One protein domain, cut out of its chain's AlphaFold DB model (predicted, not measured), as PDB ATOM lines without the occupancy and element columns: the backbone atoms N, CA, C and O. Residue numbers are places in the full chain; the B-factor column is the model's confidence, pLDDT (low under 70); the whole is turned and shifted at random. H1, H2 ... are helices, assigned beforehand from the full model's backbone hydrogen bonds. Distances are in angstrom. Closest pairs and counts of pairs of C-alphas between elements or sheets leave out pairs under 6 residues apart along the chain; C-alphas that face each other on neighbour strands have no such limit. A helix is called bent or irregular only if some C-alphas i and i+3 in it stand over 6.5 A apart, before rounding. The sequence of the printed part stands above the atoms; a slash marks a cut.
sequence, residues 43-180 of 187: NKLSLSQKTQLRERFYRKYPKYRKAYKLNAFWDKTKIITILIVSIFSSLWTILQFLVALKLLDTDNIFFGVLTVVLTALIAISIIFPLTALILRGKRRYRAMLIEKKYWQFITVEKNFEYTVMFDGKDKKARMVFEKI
ATOM      1  N   ASN A  43      10.831 -16.307 -29.081       79.25
ATOM      2  CA  ASN A  43       9.832 -16.454 -28.030       79.25
ATOM      3  C   ASN A  43       9.861 -15.284 -27.041       79.25
ATOM      4  O   ASN A  43       8.790 -14.882 -26.577       79.25
ATOM      5  N   LYS A  44      11.034 -14.668 -26.832       83.12
ATOM      6  CA  LYS A  44      11.240 -13.508 -25.946       83.12
ATOM      7  C   LYS A  44      10.770 -12.174 -26.538       83.12
ATOM      8  O   LYS A  44      10.695 -11.186 -25.813       83.12
ATOM      9  N   LEU A  45      10.426 -12.124 -27.828       82.75
ATOM     10  CA  LEU A  45       9.908 -10.906 -28.461       82.75
ATOM     11  C   LEU A  45       8.529 -10.517 -27.910       82.75
ATOM     12  O   LEU A  45       7.654 -11.368 -27.700       82.75
ATOM     13  N   SER A  46       8.297  -9.210 -27.775       87.75
ATOM     14  CA  SER A  46       6.988  -8.666 -27.409       87.75
ATOM     15  C   SER A  46       5.949  -8.883 -28.519       87.75
ATOM     16  O   SER A  46       6.280  -9.094 -29.692       87.75
ATOM     17  N   LEU A  47       4.658  -8.808 -28.175       85.19
ATOM     18  CA  LEU A  47       3.569  -8.981 -29.145       85.19
ATOM     19  C   LEU A  47       3.652  -7.964 -30.299       85.19
ATOM     20  O   LEU A  47       3.407  -8.319 -31.455       85.19
ATOM     21  N   SER A  48       4.043  -6.718 -30.011       86.12
ATOM     22  CA  SER A  48       4.199  -5.670 -31.026       86.12
ATOM     23  C   SER A  48       5.349  -5.981 -31.989       86.12
ATOM     24  O   SER A  48       5.177  -5.861 -33.202       86.12
ATOM     25  N   GLN A  49       6.482  -6.474 -31.484       85.56
ATOM     26  CA  GLN A  49       7.621  -6.887 -32.310       85.56
ATOM     27  C   GLN A  49       7.285  -8.097 -33.191       85.56
ATOM     28  O   GLN A  49       7.564  -8.088 -34.392       85.56
ATOM     29  N   LYS A  50       6.617  -9.114 -32.627       86.75
ATOM     30  CA  LYS A  50       6.117 -10.277 -33.384       86.75
ATOM     31  C   LYS A  50       5.161  -9.840 -34.499       86.75
ATOM     32  O   LYS A  50       5.253 -10.321 -35.626       86.75
ATOM     33  N   THR A  51       4.290  -8.872 -34.214       88.06
ATOM     34  CA  THR A  51       3.366  -8.304 -35.207       88.06
ATOM     35  C   THR A  51       4.115  -7.585 -36.329       88.06
ATOM     36  O   THR A  51       3.845  -7.841 -37.502       88.06
ATOM     37  N   GLN A  52       5.114  -6.757 -36.003       90.25
ATOM     38  CA  GLN A  52       5.936  -6.074 -37.006       90.25
ATOM     39  C   GLN A  52       6.715  -7.048 -37.901       90.25
ATOM     40  O   GLN A  52       6.792  -6.838 -39.113       90.25
ATOM     41  N   LEU A  53       7.274  -8.128 -37.344       89.50
ATOM     42  CA  LEU A  53       7.941  -9.171 -38.134       89.50
ATOM     43  C   LEU A  53       6.974  -9.836 -39.114       89.50
ATOM     44  O   LEU A  53       7.310 -10.027 -40.286       89.50
ATOM     45  N   ARG A  54       5.749 -10.113 -38.665       89.69
ATOM     46  CA  ARG A  54       4.704 -10.681 -39.516       89.69
ATOM     47  C   ARG A  54       4.261  -9.722 -40.616       89.69
ATOM     48  O   ARG A  54       4.049 -10.147 -41.749       89.69
ATOM     49  N   GLU A  55       4.193  -8.423 -40.335       91.31
ATOM     50  CA  GLU A  55       3.954  -7.422 -41.375       91.31
ATOM     51  C   GLU A  55       5.085  -7.355 -42.398       91.31
ATOM     52  O   GLU A  55       4.811  -7.298 -43.597       91.31
ATOM     53  N   ARG A  56       6.349  -7.389 -41.958       92.50
ATOM     54  CA  ARG A  56       7.505  -7.416 -42.869       92.50
ATOM     55  C   ARG A  56       7.462  -8.646 -43.774       92.50
ATOM     56  O   ARG A  56       7.663  -8.509 -44.979       92.50
ATOM     57  N   PHE A  57       7.116  -9.808 -43.221       93.00
ATOM     58  CA  PHE A  57       6.877 -11.019 -44.001       93.00
ATOM     59  C   PHE A  57       5.778 -10.809 -45.052       93.00
ATOM     60  O   PHE A  57       5.991 -11.093 -46.226       93.00
ATOM     61  N   TYR A  58       4.627 -10.242 -44.680       91.25
ATOM     62  CA  TYR A  58       3.537 -10.000 -45.630       91.25
ATOM     63  C   TYR A  58       3.830  -8.920 -46.673       91.25
ATOM     64  O   TYR A  58       3.244  -8.965 -47.754       91.25
ATOM     65  N   ARG A  59       4.707  -7.953 -46.381       91.75
ATOM     66  CA  ARG A  59       5.190  -6.995 -47.386       91.75
ATOM     67  C   ARG A  59       6.079  -7.684 -48.416       91.75
ATOM     68  O   ARG A  59       5.919  -7.421 -49.600       91.75
ATOM     69  N   LYS A  60       6.959  -8.588 -47.971       91.50
ATOM     70  CA  LYS A  60       7.823  -9.377 -48.860       91.50
ATOM     71  C   LYS A  60       7.024 -10.403 -49.673       91.50
ATOM     72  O   LYS A  60       7.289 -10.592 -50.853       91.50
ATOM     73  N   TYR A  61       6.014 -11.019 -49.061       89.31
ATOM     74  CA  TYR A  61       5.194 -12.064 -49.669       89.31
ATOM     75  C   TYR A  61       3.694 -11.703 -49.643       89.31
ATOM     76  O   TYR A  61       2.914 -12.262 -48.857       89.31
ATOM     77  N   PRO A  62       3.239 -10.784 -50.516       87.69
ATOM     78  CA  PRO A  62       1.870 -10.263 -50.489       87.69
ATOM     79  C   PRO A  62       0.801 -11.330 -50.764       87.69
ATOM     80  O   PRO A  62      -0.320 -11.217 -50.255       87.69
ATOM     81  N   LYS A  63       1.142 -12.396 -51.508       85.81
ATOM     82  CA  LYS A  63       0.249 -13.537 -51.785       85.81
ATOM     83  C   LYS A  63      -0.294 -14.168 -50.489       85.81
ATOM     84  O   LYS A  63      -1.495 -14.414 -50.375       85.81
ATOM     85  N   TYR A  64       0.546 -14.321 -49.461       83.81
ATOM     86  CA  TYR A  64       0.153 -14.947 -48.192       83.81
ATOM     87  C   TYR A  64      -0.713 -14.045 -47.298       83.81
ATOM     88  O   TYR A  64      -1.487 -14.544 -46.477       83.81
ATOM     89  N   ARG A  65      -0.665 -12.717 -47.490       84.69
ATOM     90  CA  ARG A  65      -1.491 -11.759 -46.729       84.69
ATOM     91  C   ARG A  65      -2.982 -11.949 -47.003       84.69
ATOM     92  O   ARG A  65      -3.798 -11.878 -46.082       84.69
ATOM     93  N   LYS A  66      -3.344 -12.186 -48.270       79.00
ATOM     94  CA  LYS A  66      -4.738 -12.414 -48.689       79.00
ATOM     95  C   LYS A  66      -5.284 -13.714 -48.090       79.00
ATOM     96  O   LYS A  66      -6.386 -13.717 -47.545       79.00
ATOM     97  N   ALA A  67      -4.485 -14.782 -48.114       76.00
ATOM     98  CA  ALA A  67      -4.858 -16.082 -47.562       76.00
ATOM     99  C   ALA A  67      -5.105 -16.035 -46.040       76.00
ATOM    100  O   ALA A  67      -6.086 -16.608 -45.563       76.00
ATOM    101  N   TYR A  68      -4.280 -15.297 -45.288       75.44
ATOM    102  CA  TYR A  68      -4.455 -15.136 -43.839       75.44
ATOM    103  C   TYR A  68      -5.774 -14.437 -43.473       75.44
ATOM    104  O   TYR A  68      -6.525 -14.928 -42.629       75.44
ATOM    105  N   LYS A  69      -6.095 -13.316 -44.142       76.19
ATOM    106  CA  LYS A  69      -7.345 -12.573 -43.895       76.19
ATOM    107  C   LYS A  69      -8.584 -13.424 -44.161       76.19
ATOM    108  O   LYS A  69      -9.530 -13.384 -43.377       76.19
ATOM    109  N   LEU A  70      -8.562 -14.202 -45.245       70.75
ATOM    110  CA  LEU A  70      -9.667 -15.086 -45.591       70.75
ATOM    111  C   LEU A  70      -9.879 -16.120 -44.475       70.75
ATOM    112  O   LEU A  70     -10.986 -16.250 -43.963       70.75
ATOM    113  N   ASN A  71      -8.817 -16.802 -44.037       69.44
ATOM    114  CA  ASN A  71      -8.913 -17.832 -42.999       69.44
ATOM    115  C   ASN A  71      -9.488 -17.296 -41.677       69.44
ATOM    116  O   ASN A  71     -10.360 -17.943 -41.101       69.44
ATOM    117  N   ALA A  72      -9.081 -16.096 -41.248       71.12
ATOM    118  CA  ALA A  72      -9.598 -15.471 -40.028       71.12
ATOM    119  C   ALA A  72     -11.102 -15.145 -40.102       71.12
ATOM    120  O   ALA A  72     -11.825 -15.321 -39.121       71.12
ATOM    121  N   PHE A  73     -11.594 -14.697 -41.264       73.12
ATOM    122  CA  PHE A  73     -13.029 -14.490 -41.490       73.12
ATOM    123  C   PHE A  73     -13.795 -15.813 -41.380       73.12
ATOM    124  O   PHE A  73     -14.798 -15.911 -40.674       73.12
ATOM    125  N   TRP A  74     -13.271 -16.862 -42.021       65.00
ATOM    126  CA  TRP A  74     -13.922 -18.165 -42.036       65.00
ATOM    127  C   TRP A  74     -13.952 -18.841 -40.664       65.00
ATOM    128  O   TRP A  74     -14.955 -19.470 -40.332       65.00
ATOM    129  N   ASP A  75     -12.906 -18.687 -39.850       69.38
ATOM    130  CA  ASP A  75     -12.876 -19.222 -38.484       69.38
ATOM    131  C   ASP A  75     -14.014 -18.677 -37.618       69.38
ATOM    132  O   ASP A  75     -14.633 -19.445 -36.883       69.38
ATOM    133  N   LYS A  76     -14.374 -17.398 -37.782       69.88
ATOM    134  CA  LYS A  76     -15.544 -16.812 -37.110       69.88
ATOM    135  C   LYS A  76     -16.858 -17.375 -37.651       69.88
ATOM    136  O   LYS A  76     -17.757 -17.693 -36.879       69.88
ATOM    137  N   THR A  77     -16.958 -17.572 -38.966       70.94
ATOM    138  CA  THR A  77     -18.174 -18.140 -39.573       70.94
ATOM    139  C   THR A  77     -18.389 -19.622 -39.247       70.94
ATOM    140  O   THR A  77     -19.523 -20.076 -39.325       70.94
ATOM    141  N   LYS A  78     -17.360 -20.380 -38.825       68.50
ATOM    142  CA  LYS A  78     -17.473 -21.825 -38.524       68.50
ATOM    143  C   LYS A  78     -18.558 -22.143 -37.502       68.50
ATOM    144  O   LYS A  78     -19.318 -23.085 -37.712       68.50
ATOM    145  N   ILE A  79     -18.603 -21.381 -36.412       72.50
ATOM    146  CA  ILE A  79     -19.569 -21.594 -35.329       72.50
ATOM    147  C   ILE A  79     -20.979 -21.344 -35.862       72.50
ATOM    148  O   ILE A  79     -21.865 -22.172 -35.678       72.50
ATOM    149  N   ILE A  80     -21.146 -20.260 -36.621       74.94
ATOM    150  CA  ILE A  80     -22.422 -19.868 -37.221       74.94
ATOM    151  C   ILE A  80     -22.903 -20.929 -38.219       74.94
ATOM    152  O   ILE A  80     -24.051 -21.352 -38.152       74.94
ATOM    153  N   THR A  81     -22.034 -21.423 -39.109       76.31
ATOM    154  CA  THR A  81     -22.428 -22.436 -40.101       76.31
ATOM    155  C   THR A  81     -22.836 -23.753 -39.443       76.31
ATOM    156  O   THR A  81     -23.822 -24.350 -39.855       76.31
ATOM    157  N   ILE A  82     -22.105 -24.207 -38.417       76.62
ATOM    158  CA  ILE A  82     -22.450 -25.439 -37.688       76.62
ATOM    159  C   ILE A  82     -23.811 -25.286 -37.003       76.62
ATOM    160  O   ILE A  82     -24.639 -26.189 -37.074       76.62
ATOM    161  N   LEU A  83     -24.051 -24.132 -36.385       78.12
ATOM    162  CA  LEU A  83     -25.285 -23.850 -35.667       78.12
ATOM    163  C   LEU A  83     -26.489 -23.787 -36.623       78.12
ATOM    164  O   LEU A  83     -27.503 -24.423 -36.356       78.12
ATOM    165  N   ILE A  84     -26.347 -23.130 -37.780       81.69
ATOM    166  CA  ILE A  84     -27.385 -23.090 -38.826       81.69
ATOM    167  C   ILE A  84     -27.693 -24.498 -39.348       81.69
ATOM    168  O   ILE A  84     -28.857 -24.882 -39.407       81.69
ATOM    169  N   VAL A  85     -26.671 -25.287 -39.694       78.69
ATOM    170  CA  VAL A  85     -26.868 -26.659 -40.197       78.69
ATOM    171  C   VAL A  85     -27.552 -27.541 -39.147       78.69
ATOM    172  O   VAL A  85     -28.427 -28.326 -39.495       78.69
ATOM    173  N   SER A  86     -27.207 -27.376 -37.866       75.94
ATOM    174  CA  SER A  86     -27.848 -28.098 -36.761       75.94
ATOM    175  C   SER A  86     -29.340 -27.766 -36.645       75.94
ATOM    176  O   SER A  86     -30.164 -28.675 -36.589       75.94
ATOM    177  N   ILE A  87     -29.695 -26.475 -36.689       82.06
ATOM    178  CA  ILE A  87     -31.094 -26.016 -36.625       82.06
ATOM    179  C   ILE A  87     -31.896 -26.506 -37.834       82.06
ATOM    180  O   ILE A  87     -33.014 -26.989 -37.684       82.06
ATOM    181  N   PHE A  88     -31.340 -26.408 -39.043       80.19
ATOM    182  CA  PHE A  88     -32.033 -26.894 -40.237       80.19
ATOM    183  C   PHE A  88     -32.239 -28.410 -40.198       80.19
ATOM    184  O   PHE A  88     -33.308 -28.884 -40.569       80.19
ATOM    185  N   SER A  89     -31.251 -29.163 -39.709       77.44
ATOM    186  CA  SER A  89     -31.362 -30.614 -39.545       77.44
ATOM    187  C   SER A  89     -32.455 -30.995 -38.541       77.44
ATOM    188  O   SER A  89     -33.254 -31.887 -38.818       77.44
ATOM    189  N   SER A  90     -32.558 -30.294 -37.405       76.19
ATOM    190  CA  SER A  90     -33.590 -30.580 -36.400       76.19
ATOM    191  C   SER A  90     -34.998 -30.187 -36.857       76.19
ATOM    192  O   SER A  90     -35.941 -30.947 -36.662       76.19
ATOM    193  N   LEU A  91     -35.162 -29.039 -37.520       81.00
ATOM    194  CA  LEU A  91     -36.447 -28.665 -38.124       81.00
ATOM    195  C   LEU A  91     -36.877 -29.677 -39.191       81.00
ATOM    196  O   LEU A  91     -38.055 -30.020 -39.296       81.00
ATOM    197  N   TRP A  92     -35.913 -30.194 -39.953       80.00
ATOM    198  CA  TRP A  92     -36.158 -31.211 -40.963       80.00
ATOM    199  C   TRP A  92     -36.625 -32.540 -40.364       80.00
ATOM    200  O   TRP A  92     -37.596 -33.113 -40.855       80.00
ATOM    201  N   THR A  93     -35.995 -33.032 -39.291       75.62
ATOM    202  CA  THR A  93     -36.427 -34.280 -38.633       75.62
ATOM    203  C   THR A  93     -37.820 -34.156 -38.023       75.62
ATOM    204  O   THR A  93     -38.608 -35.096 -38.118       75.62
ATOM    205  N   ILE A  94     -38.164 -32.990 -37.472       77.81
ATOM    206  CA  ILE A  94     -39.521 -32.704 -36.986       77.81
ATOM    207  C   ILE A  94     -40.528 -32.762 -38.144       77.81
ATOM    208  O   ILE A  94     -41.582 -33.380 -38.008       77.81
ATOM    209  N   LEU A  95     -40.198 -32.181 -39.303       80.44
ATOM    210  CA  LEU A  95     -41.063 -32.234 -40.483       80.44
ATOM    211  C   LEU A  95     -41.283 -33.676 -40.968       80.44
ATOM    212  O   LEU A  95     -42.420 -34.052 -41.246       80.44
ATOM    213  N   GLN A  96     -40.227 -34.495 -41.016       74.06
ATOM    214  CA  GLN A  96     -40.332 -35.924 -41.355       74.06
ATOM    215  C   GLN A  96     -41.255 -36.666 -40.393       74.06
ATOM    216  O   GLN A  96     -42.097 -37.444 -40.828       74.06
ATOM    217  N   PHE A  97     -41.122 -36.404 -39.094       74.75
ATOM    218  CA  PHE A  97     -41.956 -37.025 -38.074       74.75
ATOM    219  C   PHE A  97     -43.438 -36.656 -38.244       74.75
ATOM    220  O   PHE A  97     -44.299 -37.528 -38.201       74.75
ATOM    221  N   LEU A  98     -43.744 -35.385 -38.527       77.94
ATOM    222  CA  LEU A  98     -45.114 -34.935 -38.800       77.94
ATOM    223  C   LEU A  98     -45.698 -35.565 -40.073       77.94
ATOM    224  O   LEU A  98     -46.871 -35.940 -40.093       77.94
ATOM    225  N   VAL A  99     -44.889 -35.699 -41.129       75.56
ATOM    226  CA  VAL A  99     -45.288 -36.393 -42.363       75.56
ATOM    227  C   VAL A  99     -45.521 -37.883 -42.091       75.56
ATOM    228  O   VAL A  99     -46.523 -38.419 -42.551       75.56
ATOM    229  N   ALA A 100     -44.664 -38.530 -41.293       69.50
ATOM    230  CA  ALA A 100     -44.796 -39.931 -40.890       69.50
ATOM    231  C   ALA A 100     -46.070 -40.204 -40.069       69.50
ATOM    232  O   ALA A 100     -46.715 -41.231 -40.262       69.50
ATOM    233  N   LEU A 101     -46.483 -39.272 -39.204       69.88
ATOM    234  CA  LEU A 101     -47.746 -39.381 -38.467       69.88
ATOM    235  C   LEU A 101     -48.970 -39.288 -39.386       69.88
ATOM    236  O   LEU A 101     -49.926 -40.028 -39.191       69.88
ATOM    237  N   LYS A 102     -48.938 -38.420 -40.407       70.50
ATOM    238  CA  LYS A 102     -50.018 -38.338 -41.412       70.50
ATOM    239  C   LYS A 102     -50.042 -39.528 -42.378       70.50
ATOM    240  O   LYS A 102     -51.079 -39.827 -42.956       70.50
ATOM    241  N   LEU A 103     -48.895 -40.175 -42.564       63.19
ATOM    242  CA  LEU A 103     -48.683 -41.318 -43.455       63.19
ATOM    243  C   LEU A 103     -49.394 -42.594 -43.014       63.19
ATOM    244  O   LEU A 103     -49.764 -43.398 -43.860       63.19
ATOM    245  N   LEU A 104     -49.589 -42.775 -41.708       62.25
ATOM    246  CA  LEU A 104     -50.245 -43.956 -41.137       62.25
ATOM    247  C   LEU A 104     -51.712 -44.132 -41.573       62.25
ATOM    248  O   LEU A 104     -52.265 -45.201 -41.350       62.25
ATOM    249  N   ASP A 105     -52.309 -43.124 -42.215       64.81
ATOM    250  CA  ASP A 105     -53.739 -43.078 -42.542       64.81
ATOM    251  C   ASP A 105     -54.079 -43.178 -44.051       64.81
ATOM    252  O   ASP A 105     -55.257 -43.131 -44.395       64.81
ATOM    253  N   THR A 106     -53.117 -43.264 -44.993       58.44
ATOM    254  CA  THR A 106     -53.446 -43.099 -46.439       58.44
ATOM    255  C   THR A 106     -52.644 -43.944 -47.457       58.44
ATOM    256  O   THR A 106     -51.424 -43.844 -47.546       58.44
ATOM    257  N   ASP A 107     -53.355 -44.667 -48.342       65.19
ATOM    258  CA  ASP A 107     -52.847 -45.601 -49.385       65.19
ATOM    259  C   ASP A 107     -52.408 -44.950 -50.731       65.19
ATOM    260  O   ASP A 107     -52.646 -45.493 -51.811       65.19
ATOM    261  N   ASN A 108     -51.792 -43.758 -50.742       63.31
ATOM    262  CA  ASN A 108     -51.675 -42.957 -51.981       63.31
ATOM    263  C   ASN A 108     -50.279 -42.857 -52.636       63.31
ATOM    264  O   ASN A 108     -49.288 -42.520 -51.995       63.31
ATOM    265  N   ILE A 109     -50.239 -42.972 -53.977       66.31
ATOM    266  CA  ILE A 109     -49.071 -42.806 -54.886       66.31
ATOM    267  C   ILE A 109     -48.340 -41.461 -54.713       66.31
ATOM    268  O   ILE A 109     -47.128 -41.369 -54.925       66.31
ATOM    269  N   PHE A 110     -49.049 -40.421 -54.268       66.69
ATOM    270  CA  PHE A 110     -48.475 -39.114 -53.924       66.69
ATOM    271  C   PHE A 110     -47.319 -39.232 -52.904       66.69
ATOM    272  O   PHE A 110     -46.399 -38.410 -52.895       66.69
ATOM    273  N   PHE A 111     -47.308 -40.300 -52.099       66.31
ATOM    274  CA  PHE A 111     -46.249 -40.580 -51.137       66.31
ATOM    275  C   PHE A 111     -44.930 -41.022 -51.733       66.31
ATOM    276  O   PHE A 111     -43.893 -40.654 -51.180       66.31
ATOM    277  N   GLY A 112     -44.940 -41.753 -52.848       66.56
ATOM    278  CA  GLY A 112     -43.705 -42.144 -53.528       66.56
ATOM    279  C   GLY A 112     -42.926 -40.913 -53.989       66.56
ATOM    280  O   GLY A 112     -41.720 -40.811 -53.790       66.56
ATOM    281  N   VAL A 113     -43.636 -39.911 -54.513       71.06
ATOM    282  CA  VAL A 113     -43.023 -38.647 -54.940       71.06
ATOM    283  C   VAL A 113     -42.522 -37.845 -53.737       71.06
ATOM    284  O   VAL A 113     -41.390 -37.361 -53.758       71.06
ATOM    285  N   LEU A 114     -43.313 -37.747 -52.661       73.81
ATOM    286  CA  LEU A 114     -42.913 -37.016 -51.457       73.81
ATOM    287  C   LEU A 114     -41.672 -37.638 -50.797       73.81
ATOM    288  O   LEU A 114     -40.730 -36.921 -50.472       73.81
ATOM    289  N   THR A 115     -41.627 -38.965 -50.647       72.75
ATOM    290  CA  THR A 115     -40.463 -39.664 -50.074       72.75
ATOM    291  C   THR A 115     -39.211 -39.483 -50.921       72.75
ATOM    292  O   THR A 115     -38.169 -39.155 -50.360       72.75
ATOM    293  N   VAL A 116     -39.307 -39.586 -52.252       73.69
ATOM    294  CA  VAL A 116     -38.168 -39.349 -53.158       73.69
ATOM    295  C   VAL A 116     -37.611 -37.929 -52.999       73.69
ATOM    296  O   VAL A 116     -36.397 -37.758 -52.845       73.69
ATOM    297  N   VAL A 117     -38.480 -36.912 -52.951       78.81
ATOM    298  CA  VAL A 117     -38.074 -35.511 -52.731       78.81
ATOM    299  C   VAL A 117     -37.405 -35.334 -51.363       78.81
ATOM    300  O   VAL A 117     -36.363 -34.684 -51.256       78.81
ATOM    301  N   LEU A 118     -37.953 -35.957 -50.317       76.25
ATOM    302  CA  LEU A 118     -37.401 -35.902 -48.963       76.25
ATOM    303  C   LEU A 118     -36.015 -36.572 -48.884       76.25
ATOM    304  O   LEU A 118     -35.095 -35.998 -48.297       76.25
ATOM    305  N   THR A 119     -35.816 -37.729 -49.525       76.38
ATOM    306  CA  THR A 119     -34.498 -38.386 -49.607       76.38
ATOM    307  C   THR A 119     -33.474 -37.577 -50.400       76.38
ATOM    308  O   THR A 119     -32.312 -37.510 -49.997       76.38
ATOM    309  N   ALA A 120     -33.884 -36.905 -51.481       75.88
ATOM    310  CA  ALA A 120     -32.988 -36.040 -52.248       75.88
ATOM    311  C   ALA A 120     -32.483 -34.853 -51.405       75.88
ATOM    312  O   ALA A 120     -31.298 -34.519 -51.440       75.88
ATOM    313  N   LEU A 121     -33.354 -34.263 -50.582       79.69
ATOM    314  CA  LEU A 121     -32.987 -33.172 -49.675       79.69
ATOM    315  C   LEU A 121     -32.048 -33.634 -48.547       79.69
ATOM    316  O   LEU A 121     -31.129 -32.896 -48.186       79.69
ATOM    317  N   ILE A 122     -32.197 -34.871 -48.058       75.94
ATOM    318  CA  ILE A 122     -31.250 -35.491 -47.112       75.94
ATOM    319  C   ILE A 122     -29.878 -35.704 -47.765       75.94
ATOM    320  O   ILE A 122     -28.849 -35.375 -47.177       75.94
ATOM    321  N   ALA A 123     -29.836 -36.212 -48.997       74.56
ATOM    322  CA  ALA A 123     -28.571 -36.396 -49.703       74.56
ATOM    323  C   ALA A 123     -27.825 -35.057 -49.867       74.56
ATOM    324  O   ALA A 123     -26.633 -34.970 -49.570       74.56
ATOM    325  N   ILE A 124     -28.533 -33.985 -50.242       77.94
ATOM    326  CA  ILE A 124     -27.956 -32.636 -50.365       77.94
ATOM    327  C   ILE A 124     -27.442 -32.119 -49.011       77.94
ATOM    328  O   ILE A 124     -26.337 -31.568 -48.941       77.94
ATOM    329  N   SER A 125     -28.198 -32.327 -47.928       74.06
ATOM    330  CA  SER A 125     -27.815 -31.863 -46.589       74.06
ATOM    331  C   SER A 125     -26.612 -32.607 -46.002       74.06
ATOM    332  O   SER A 125     -25.927 -32.040 -45.156       74.06
ATOM    333  N   ILE A 126     -26.300 -33.820 -46.480       77.31
ATOM    334  CA  ILE A 126     -25.093 -34.587 -46.115       77.31
ATOM    335  C   ILE A 126     -23.897 -34.230 -47.017       77.31
ATOM    336  O   ILE A 126     -22.763 -34.112 -46.542       77.31
ATOM    337  N   ILE A 127     -24.122 -33.998 -48.313       75.88
ATOM    338  CA  ILE A 127     -23.059 -33.635 -49.267       75.88
ATOM    339  C   ILE A 127     -22.465 -32.253 -48.939       75.88
ATOM    340  O   ILE A 127     -21.248 -32.052 -49.024       75.88
ATOM    341  N   PHE A 128     -23.289 -31.295 -48.510       76.75
ATOM    342  CA  PHE A 128     -22.833 -29.951 -48.145       76.75
ATOM    343  C   PHE A 128     -21.808 -29.909 -46.979       76.75
ATOM    344  O   PHE A 128     -20.746 -29.297 -47.129       76.75
ATOM    345  N   PRO A 129     -22.018 -30.567 -45.821       74.56
ATOM    346  CA  PRO A 129     -21.027 -30.603 -44.749       74.56
ATOM    347  C   PRO A 129     -19.777 -31.410 -45.123       74.56
ATOM    348  O   PRO A 129     -18.678 -31.033 -44.706       74.56
ATOM    349  N   LEU A 130     -19.902 -32.467 -45.936       74.81
ATOM    350  CA  LEU A 130     -18.756 -33.233 -46.444       74.81
ATOM    351  C   LEU A 130     -17.857 -32.377 -47.345       74.81
ATOM    352  O   LEU A 130     -16.646 -32.292 -47.125       74.81
ATOM    353  N   THR A 131     -18.441 -31.672 -48.313       73.88
ATOM    354  CA  THR A 131     -17.702 -30.739 -49.179       73.88
ATOM    355  C   THR A 131     -17.069 -29.603 -48.368       73.88
ATOM    356  O   THR A 131     -15.896 -29.274 -48.569       73.88
ATOM    357  N   ALA A 132     -17.773 -29.070 -47.364       75.00
ATOM    358  CA  ALA A 132     -17.213 -28.091 -46.437       75.00
ATOM    359  C   ALA A 132     -16.026 -28.648 -45.624       75.00
ATOM    360  O   ALA A 132     -15.045 -27.931 -45.406       75.00
ATOM    361  N   LEU A 133     -16.065 -29.914 -45.193       75.06
ATOM    362  CA  LEU A 133     -14.960 -30.587 -44.497       75.06
ATOM    363  C   LEU A 133     -13.718 -30.748 -45.381       75.06
ATOM    364  O   LEU A 133     -12.612 -30.439 -44.933       75.06
ATOM    365  N   ILE A 134     -13.885 -31.149 -46.643       74.69
ATOM    366  CA  ILE A 134     -12.771 -31.274 -47.600       74.69
ATOM    367  C   ILE A 134     -12.115 -29.907 -47.832       74.69
ATOM    368  O   ILE A 134     -10.890 -29.762 -47.740       74.69
ATOM    369  N   LEU A 135     -12.926 -28.863 -48.041       77.25
ATOM    370  CA  LEU A 135     -12.430 -27.492 -48.177       77.25
ATOM    371  C   LEU A 135     -11.701 -27.017 -46.910       77.25
ATOM    372  O   LEU A 135     -10.679 -26.332 -47.013       77.25
ATOM    373  N   ARG A 136     -12.165 -27.403 -45.710       70.25
ATOM    374  CA  ARG A 136     -11.462 -27.123 -44.442       70.25
ATOM    375  C   ARG A 136     -10.090 -27.788 -44.393       70.25
ATOM    376  O   ARG A 136      -9.136 -27.131 -43.975       70.25
ATOM    377  N   GLY A 137      -9.975 -29.044 -44.826       71.94
ATOM    378  CA  GLY A 137      -8.701 -29.766 -44.891       71.94
ATOM    379  C   GLY A 137      -7.686 -29.039 -45.772       71.94
ATOM    380  O   GLY A 137      -6.602 -28.679 -45.309       71.94
ATOM    381  N   LYS A 138      -8.089 -28.699 -47.004       77.12
ATOM    382  CA  LYS A 138      -7.247 -27.953 -47.956       77.12
ATOM    383  C   LYS A 138      -6.809 -26.590 -47.406       77.12
ATOM    384  O   LYS A 138      -5.675 -26.164 -47.619       77.12
ATOM    385  N   ARG A 139      -7.678 -25.899 -46.660       73.44
ATOM    386  CA  ARG A 139      -7.352 -24.605 -46.032       73.44
ATOM    387  C   ARG A 139      -6.385 -24.733 -44.859       73.44
ATOM    388  O   ARG A 139      -5.444 -23.947 -44.791       73.44
ATOM    389  N   ARG A 140      -6.582 -25.708 -43.961       74.69
ATOM    390  CA  ARG A 140      -5.640 -25.976 -42.857       74.69
ATOM    391  C   ARG A 140      -4.244 -26.279 -43.389       74.69
ATOM    392  O   ARG A 140      -3.272 -25.743 -42.873       74.69
ATOM    393  N   TYR A 141      -4.167 -27.062 -44.461       76.25
ATOM    394  CA  TYR A 141      -2.910 -27.346 -45.142       76.25
ATOM    395  C   TYR A 141      -2.227 -26.070 -45.664       76.25
ATOM    396  O   TYR A 141      -1.064 -25.820 -45.358       76.25
ATOM    397  N   ARG A 142      -2.970 -25.188 -46.351       79.75
ATOM    398  CA  ARG A 142      -2.447 -23.881 -46.798       79.75
ATOM    399  C   ARG A 142      -1.991 -22.984 -45.644       79.75
ATOM    400  O   ARG A 142      -0.992 -22.290 -45.780       79.75
ATOM    401  N   ALA A 143      -2.706 -22.975 -44.520       78.69
ATOM    402  CA  ALA A 143      -2.300 -22.199 -43.348       78.69
ATOM    403  C   ALA A 143      -0.967 -22.704 -42.772       78.69
ATOM    404  O   ALA A 143      -0.074 -21.897 -42.521       78.69
ATOM    405  N   MET A 144      -0.802 -24.028 -42.660       78.38
ATOM    406  CA  MET A 144       0.451 -24.646 -42.216       78.38
ATOM    407  C   MET A 144       1.622 -24.329 -43.156       78.38
ATOM    408  O   MET A 144       2.713 -24.027 -42.685       78.38
ATOM    409  N   LEU A 145       1.395 -24.317 -44.474       81.81
ATOM    410  CA  LEU A 145       2.394 -23.899 -45.467       81.81
ATOM    411  C   LEU A 145       2.866 -22.451 -45.264       81.81
ATOM    412  O   LEU A 145       4.067 -22.179 -45.264       81.81
ATOM    413  N   ILE A 146       1.925 -21.522 -45.065       85.62
ATOM    414  CA  ILE A 146       2.235 -20.106 -44.804       85.62
ATOM    415  C   ILE A 146       3.064 -19.972 -43.531       85.62
ATOM    416  O   ILE A 146       4.040 -19.226 -43.494       85.62
ATOM    417  N   GLU A 147       2.675 -20.700 -42.490       84.56
ATOM    418  CA  GLU A 147       3.382 -20.714 -41.219       84.56
ATOM    419  C   GLU A 147       4.794 -21.279 -41.380       84.56
ATOM    420  O   GLU A 147       5.746 -20.668 -40.903       84.56
ATOM    421  N   LYS A 148       4.969 -22.354 -42.158       84.81
ATOM    422  CA  LYS A 148       6.289 -22.910 -42.479       84.81
ATOM    423  C   LYS A 148       7.187 -21.897 -43.186       84.81
ATOM    424  O   LYS A 148       8.314 -21.681 -42.742       84.81
ATOM    425  N   LYS A 149       6.690 -21.207 -44.219       86.56
ATOM    426  CA  LYS A 149       7.441 -20.135 -44.903       86.56
ATOM    427  C   LYS A 149       7.758 -18.958 -43.977       86.56
ATOM    428  O   LYS A 149       8.846 -18.395 -44.066       86.56
ATOM    429  N   TYR A 150       6.846 -18.592 -43.079       87.50
ATOM    430  CA  TYR A 150       7.099 -17.551 -42.080       87.50
ATOM    431  C   TYR A 150       8.220 -17.949 -41.114       87.50
ATOM    432  O   TYR A 150       9.108 -17.144 -40.843       87.50
ATOM    433  N   TRP A 151       8.233 -19.198 -40.650       84.25
ATOM    434  CA  TRP A 151       9.298 -19.695 -39.783       84.25
ATOM    435  C   TRP A 151      10.647 -19.762 -40.493       84.25
ATOM    436  O   TRP A 151      11.639 -19.341 -39.912       84.25
ATOM    437  N   GLN A 152      10.685 -20.174 -41.764       85.75
ATOM    438  CA  GLN A 152      11.910 -20.089 -42.565       85.75
ATOM    439  C   GLN A 152      12.418 -18.655 -42.715       85.75
ATOM    440  O   GLN A 152      13.613 -18.407 -42.590       85.75
ATOM    441  N   PHE A 153      11.520 -17.697 -42.946       86.81
ATOM    442  CA  PHE A 153      11.880 -16.281 -42.989       86.81
ATOM    443  C   PHE A 153      12.496 -15.812 -41.658       86.81
ATOM    444  O   PHE A 153      13.476 -15.072 -41.654       86.81
ATOM    445  N   ILE A 154      11.958 -16.262 -40.523       85.56
ATOM    446  CA  ILE A 154      12.477 -15.933 -39.189       85.56
ATOM    447  C   ILE A 154      13.866 -16.540 -38.952       85.56
ATOM    448  O   ILE A 154      14.771 -15.831 -38.509       85.56
ATOM    449  N   THR A 155      14.039 -17.832 -39.232       80.75
ATOM    450  CA  THR A 155      15.264 -18.560 -38.882       80.75
ATOM    451  C   THR A 155      16.399 -18.301 -39.865       80.75
ATOM    452  O   THR A 155      17.518 -18.055 -39.433       80.75
ATOM    453  N   VAL A 156      16.113 -18.311 -41.169       81.75
ATOM    454  CA  VAL A 156      17.128 -18.192 -42.227       81.75
ATOM    455  C   VAL A 156      17.442 -16.734 -42.541       81.75
ATOM    456  O   VAL A 156      18.605 -16.362 -42.633       81.75
ATOM    457  N   GLU A 157      16.427 -15.880 -42.711       84.19
ATOM    458  CA  GLU A 157      16.674 -14.493 -43.137       84.19
ATOM    459  C   GLU A 157      16.888 -13.527 -41.972       84.19
ATOM    460  O   GLU A 157      17.493 -12.466 -42.144       84.19
ATOM    461  N   LYS A 158      16.318 -13.831 -40.802       80.94
ATOM    462  CA  LYS A 158      16.363 -12.945 -39.633       80.94
ATOM    463  C   LYS A 158      17.200 -13.486 -38.479       80.94
ATOM    464  O   LYS A 158      17.353 -12.763 -37.499       80.94
ATOM    465  N   ASN A 159      17.785 -14.680 -38.619       80.81
ATOM    466  CA  ASN A 159      18.681 -15.306 -37.641       80.81
ATOM    467  C   ASN A 159      18.097 -15.393 -36.219       80.81
ATOM    468  O   ASN A 159      18.840 -15.372 -35.238       80.81
ATOM    469  N   PHE A 160      16.772 -15.484 -36.096       78.31
ATOM    470  CA  PHE A 160      16.140 -15.756 -34.809       78.31
ATOM    471  C   PHE A 160      16.135 -17.261 -34.559       78.31
ATOM    472  O   PHE A 160      15.789 -18.049 -35.442       78.31
ATOM    473  N   GLU A 161      16.460 -17.659 -33.334       73.62
ATOM    474  CA  GLU A 161      16.220 -19.025 -32.893       73.62
ATOM    475  C   GLU A 161      14.749 -19.177 -32.507       73.62
ATOM    476  O   GLU A 161      14.176 -18.347 -31.798       73.62
ATOM    477  N   TYR A 162      14.119 -20.231 -33.025       64.81
ATOM    478  CA  TYR A 162      12.751 -20.582 -32.686       64.81
ATOM    479  C   TYR A 162      12.687 -22.041 -32.259       64.81
ATOM    480  O   TYR A 162      12.861 -22.955 -33.065       64.81
ATOM    481  N   THR A 163      12.404 -22.259 -30.980       63.69
ATOM    482  CA  THR A 163      11.967 -23.553 -30.472       63.69
ATOM    483  C   THR A 163      10.462 -23.644 -30.666       63.69
ATOM    484  O   THR A 163       9.690 -22.928 -30.022       63.69
ATOM    485  N   VAL A 164      10.033 -24.504 -31.595       60.62
ATOM    486  CA  VAL A 164       8.606 -24.747 -31.813       60.62
ATOM    487  C   VAL A 164       8.067 -25.465 -30.578       60.62
ATOM    488  O   VAL A 164       8.236 -26.674 -30.415       60.62
ATOM    489  N   MET A 165       7.433 -24.710 -29.685       53.50
ATOM    490  CA  MET A 165       6.672 -25.251 -28.563       53.50
ATOM    491  C   MET A 165       5.372 -25.836 -29.127       53.50
ATOM    492  O   MET A 165       4.330 -25.184 -29.127       53.50
ATOM    493  N   PHE A 166       5.432 -27.050 -29.677       54.06
ATOM    494  CA  PHE A 166       4.215 -27.821 -29.904       54.06
ATOM    495  C   PHE A 166       3.717 -28.272 -28.535       54.06
ATOM    496  O   PHE A 166       4.302 -29.172 -27.930       54.06
ATOM    497  N   ASP A 167       2.655 -27.637 -28.044       45.88
ATOM    498  CA  ASP A 167       1.932 -28.138 -26.881       45.88
ATOM    499  C   ASP A 167       1.552 -29.604 -27.163       45.88
ATOM    500  O   ASP A 167       1.119 -29.941 -28.270       45.88
ATOM    501  N   GLY A 168       1.794 -30.510 -26.211       50.09
ATOM    502  CA  GLY A 168       1.863 -31.965 -26.438       50.09
ATOM    503  C   GLY A 168       0.608 -32.596 -27.065       50.09
ATOM    504  O   GLY A 168       0.650 -33.740 -27.526       50.09
ATOM    505  N   LYS A 169      -0.490 -31.838 -27.135       46.06
ATOM    506  CA  LYS A 169      -1.750 -32.180 -27.804       46.06
ATOM    507  C   LYS A 169      -1.669 -32.175 -29.341       46.06
ATOM    508  O   LYS A 169      -2.509 -32.810 -29.970       46.06
ATOM    509  N   ASP A 170      -0.642 -31.570 -29.946       55.03
ATOM    510  CA  ASP A 170      -0.539 -31.362 -31.402       55.03
ATOM    511  C   ASP A 170       0.569 -32.179 -32.105       55.03
ATOM    512  O   ASP A 170       1.081 -31.805 -33.165       55.03
ATOM    513  N   LYS A 171       0.903 -33.375 -31.590       57.44
ATOM    514  CA  LYS A 171       1.864 -34.306 -32.237       57.44
ATOM    515  C   LYS A 171       1.562 -34.571 -33.723       57.44
ATOM    516  O   LYS A 171       2.485 -34.700 -34.525       57.44
ATOM    517  N   LYS A 172       0.281 -34.629 -34.113       57.16
ATOM    518  CA  LYS A 172      -0.127 -34.784 -35.523       57.16
ATOM    519  C   LYS A 172       0.190 -33.546 -36.366       57.16
ATOM    520  O   LYS A 172       0.628 -33.703 -37.502       57.16
ATOM    521  N   ALA A 173       0.008 -32.341 -35.824       57.34
ATOM    522  CA  ALA A 173       0.329 -31.102 -36.527       57.34
ATOM    523  C   ALA A 173       1.840 -30.975 -36.762       57.34
ATOM    524  O   ALA A 173       2.251 -30.611 -37.860       57.34
ATOM    525  N   ARG A 174       2.661 -31.388 -35.785       64.06
ATOM    526  CA  ARG A 174       4.124 -31.443 -35.925       64.06
ATOM    527  C   ARG A 174       4.576 -32.366 -37.058       64.06
ATOM    528  O   ARG A 174       5.333 -31.934 -37.919       64.06
ATOM    529  N   MET A 175       4.063 -33.600 -37.108       60.66
ATOM    530  CA  MET A 175       4.415 -34.551 -38.175       60.66
ATOM    531  C   MET A 175       4.028 -34.044 -39.568       60.66
ATOM    532  O   MET A 175       4.759 -34.262 -40.529       60.66
ATOM    533  N   VAL A 176       2.879 -33.372 -39.693       60.22
ATOM    534  CA  VAL A 176       2.458 -32.768 -40.964       60.22
ATOM    535  C   VAL A 176       3.360 -31.585 -41.316       60.22
ATOM    536  O   VAL A 176       3.806 -31.484 -42.450       60.22
ATOM    537  N   PHE A 177       3.689 -30.728 -40.350       63.12
ATOM    538  CA  PHE A 177       4.559 -29.572 -40.554       63.12
ATOM    539  C   PHE A 177       5.973 -29.960 -41.017       63.12
ATOM    540  O   PHE A 177       6.515 -29.360 -41.951       63.12
ATOM    541  N   GLU A 178       6.557 -30.993 -40.408       66.12
ATOM    542  CA  GLU A 178       7.875 -31.514 -40.782       66.12
ATOM    543  C   GLU A 178       7.862 -32.109 -42.203       66.12
ATOM    544  O   GLU A 178       8.760 -31.799 -42.982       66.12
ATOM    545  N   LYS A 179       6.801 -32.836 -42.591       63.56
ATOM    546  CA  LYS A 179       6.663 -33.495 -43.909       63.56
ATOM    547  C   LYS A 179       6.259 -32.594 -45.086       63.56
ATOM    548  O   LYS A 179       6.215 -33.068 -46.213       63.56
ATOM    549  N   ILE A 180       5.884 -31.336 -44.854       62.94
ATOM    550  CA  ILE A 180       5.480 -30.430 -45.944       62.94
ATOM    551  C   ILE A 180       6.716 -29.968 -46.731       62.94
ATOM    552  O   ILE A 180       7.418 -29.069 -46.274       62.94
TER     553      ILE A 180
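This is residues 43 to 180 of the 187 residues of an uncharacterized protein of Clostridiales bacterium (UniProt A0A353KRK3). A long helical hairpin makes the length of the domain: H3, the longest helix, runs beside H2, which has a kink. Two short helices, H1 and H4, stand crosswise to H3 on opposite sides of it, toward the end away from the hairpin's turn. The printed part has 138 residues, with four named helices in the order H1, H2, H3, H4, no named strand, and the class all helix. It is an extended rod, with a radius of gyration of the C-alphas of 24.1 A and spans of 79 by 29 by 23 A.

H3, residues 110 to 157, is 70.5 A long, from C-alpha 110 at (-48.475, -39.114, -53.924) to C-alpha 157 at (16.674, -14.493, -43.137). H2, residues 62 to 103, is 59.7 A long, with a kink of 39 degrees near residue 77; it is neither bent nor irregular, but only just: C-alphas 76 and 79 are 6.5 A apart. H1, residues 47 to 60, begins at C-alpha 47 (3.569, -8.981, -29.145) and is 20.2 A long. H4, residues 168 to 179, is 18.2 A long and irregular, with C-alphas 169 and 172 8.3 A apart.

H3 is the hub. H2 and H3 form a hairpin at a shallow tilt of 19 degrees, opposite ways, and touch; their closest C-alphas, Tyr 64 and Ile 146, are 6.5 A apart. H3 touches H2 with residues 125 to 146 alone. H1, with residues 54 to 57 alone, only just touches H3, with 3 pairs of C-alphas within 8 A, about perpendicular at 82 degrees; the closest, Phe 57 and Tyr 150, are 6.8 A apart. H4, with residue 177 alone, only just touches H3, also with 3 pairs, about perpendicular at 77 degrees; C-alphas of Met 144 and Phe 177, the closest, are 6.6 A apart. H1 and H2 are close but not clearly touching. H4 is apart from H1 and H2. Every O i to N i+4 pair is within hydrogen-bond range in H1, against 33 of 38 in H2, 43 of 44 in H3 and 6 of 8 in H4.

The C-alphas farthest apart, Asp 107 and Asn 159, are 78.6 A apart. The printed part has no cut and no long link. Residues 104 to 110 stand free. Mean pLDDT of the printed part is 75.1; residues 103 to 112 and 162 to 180 are among those under 70.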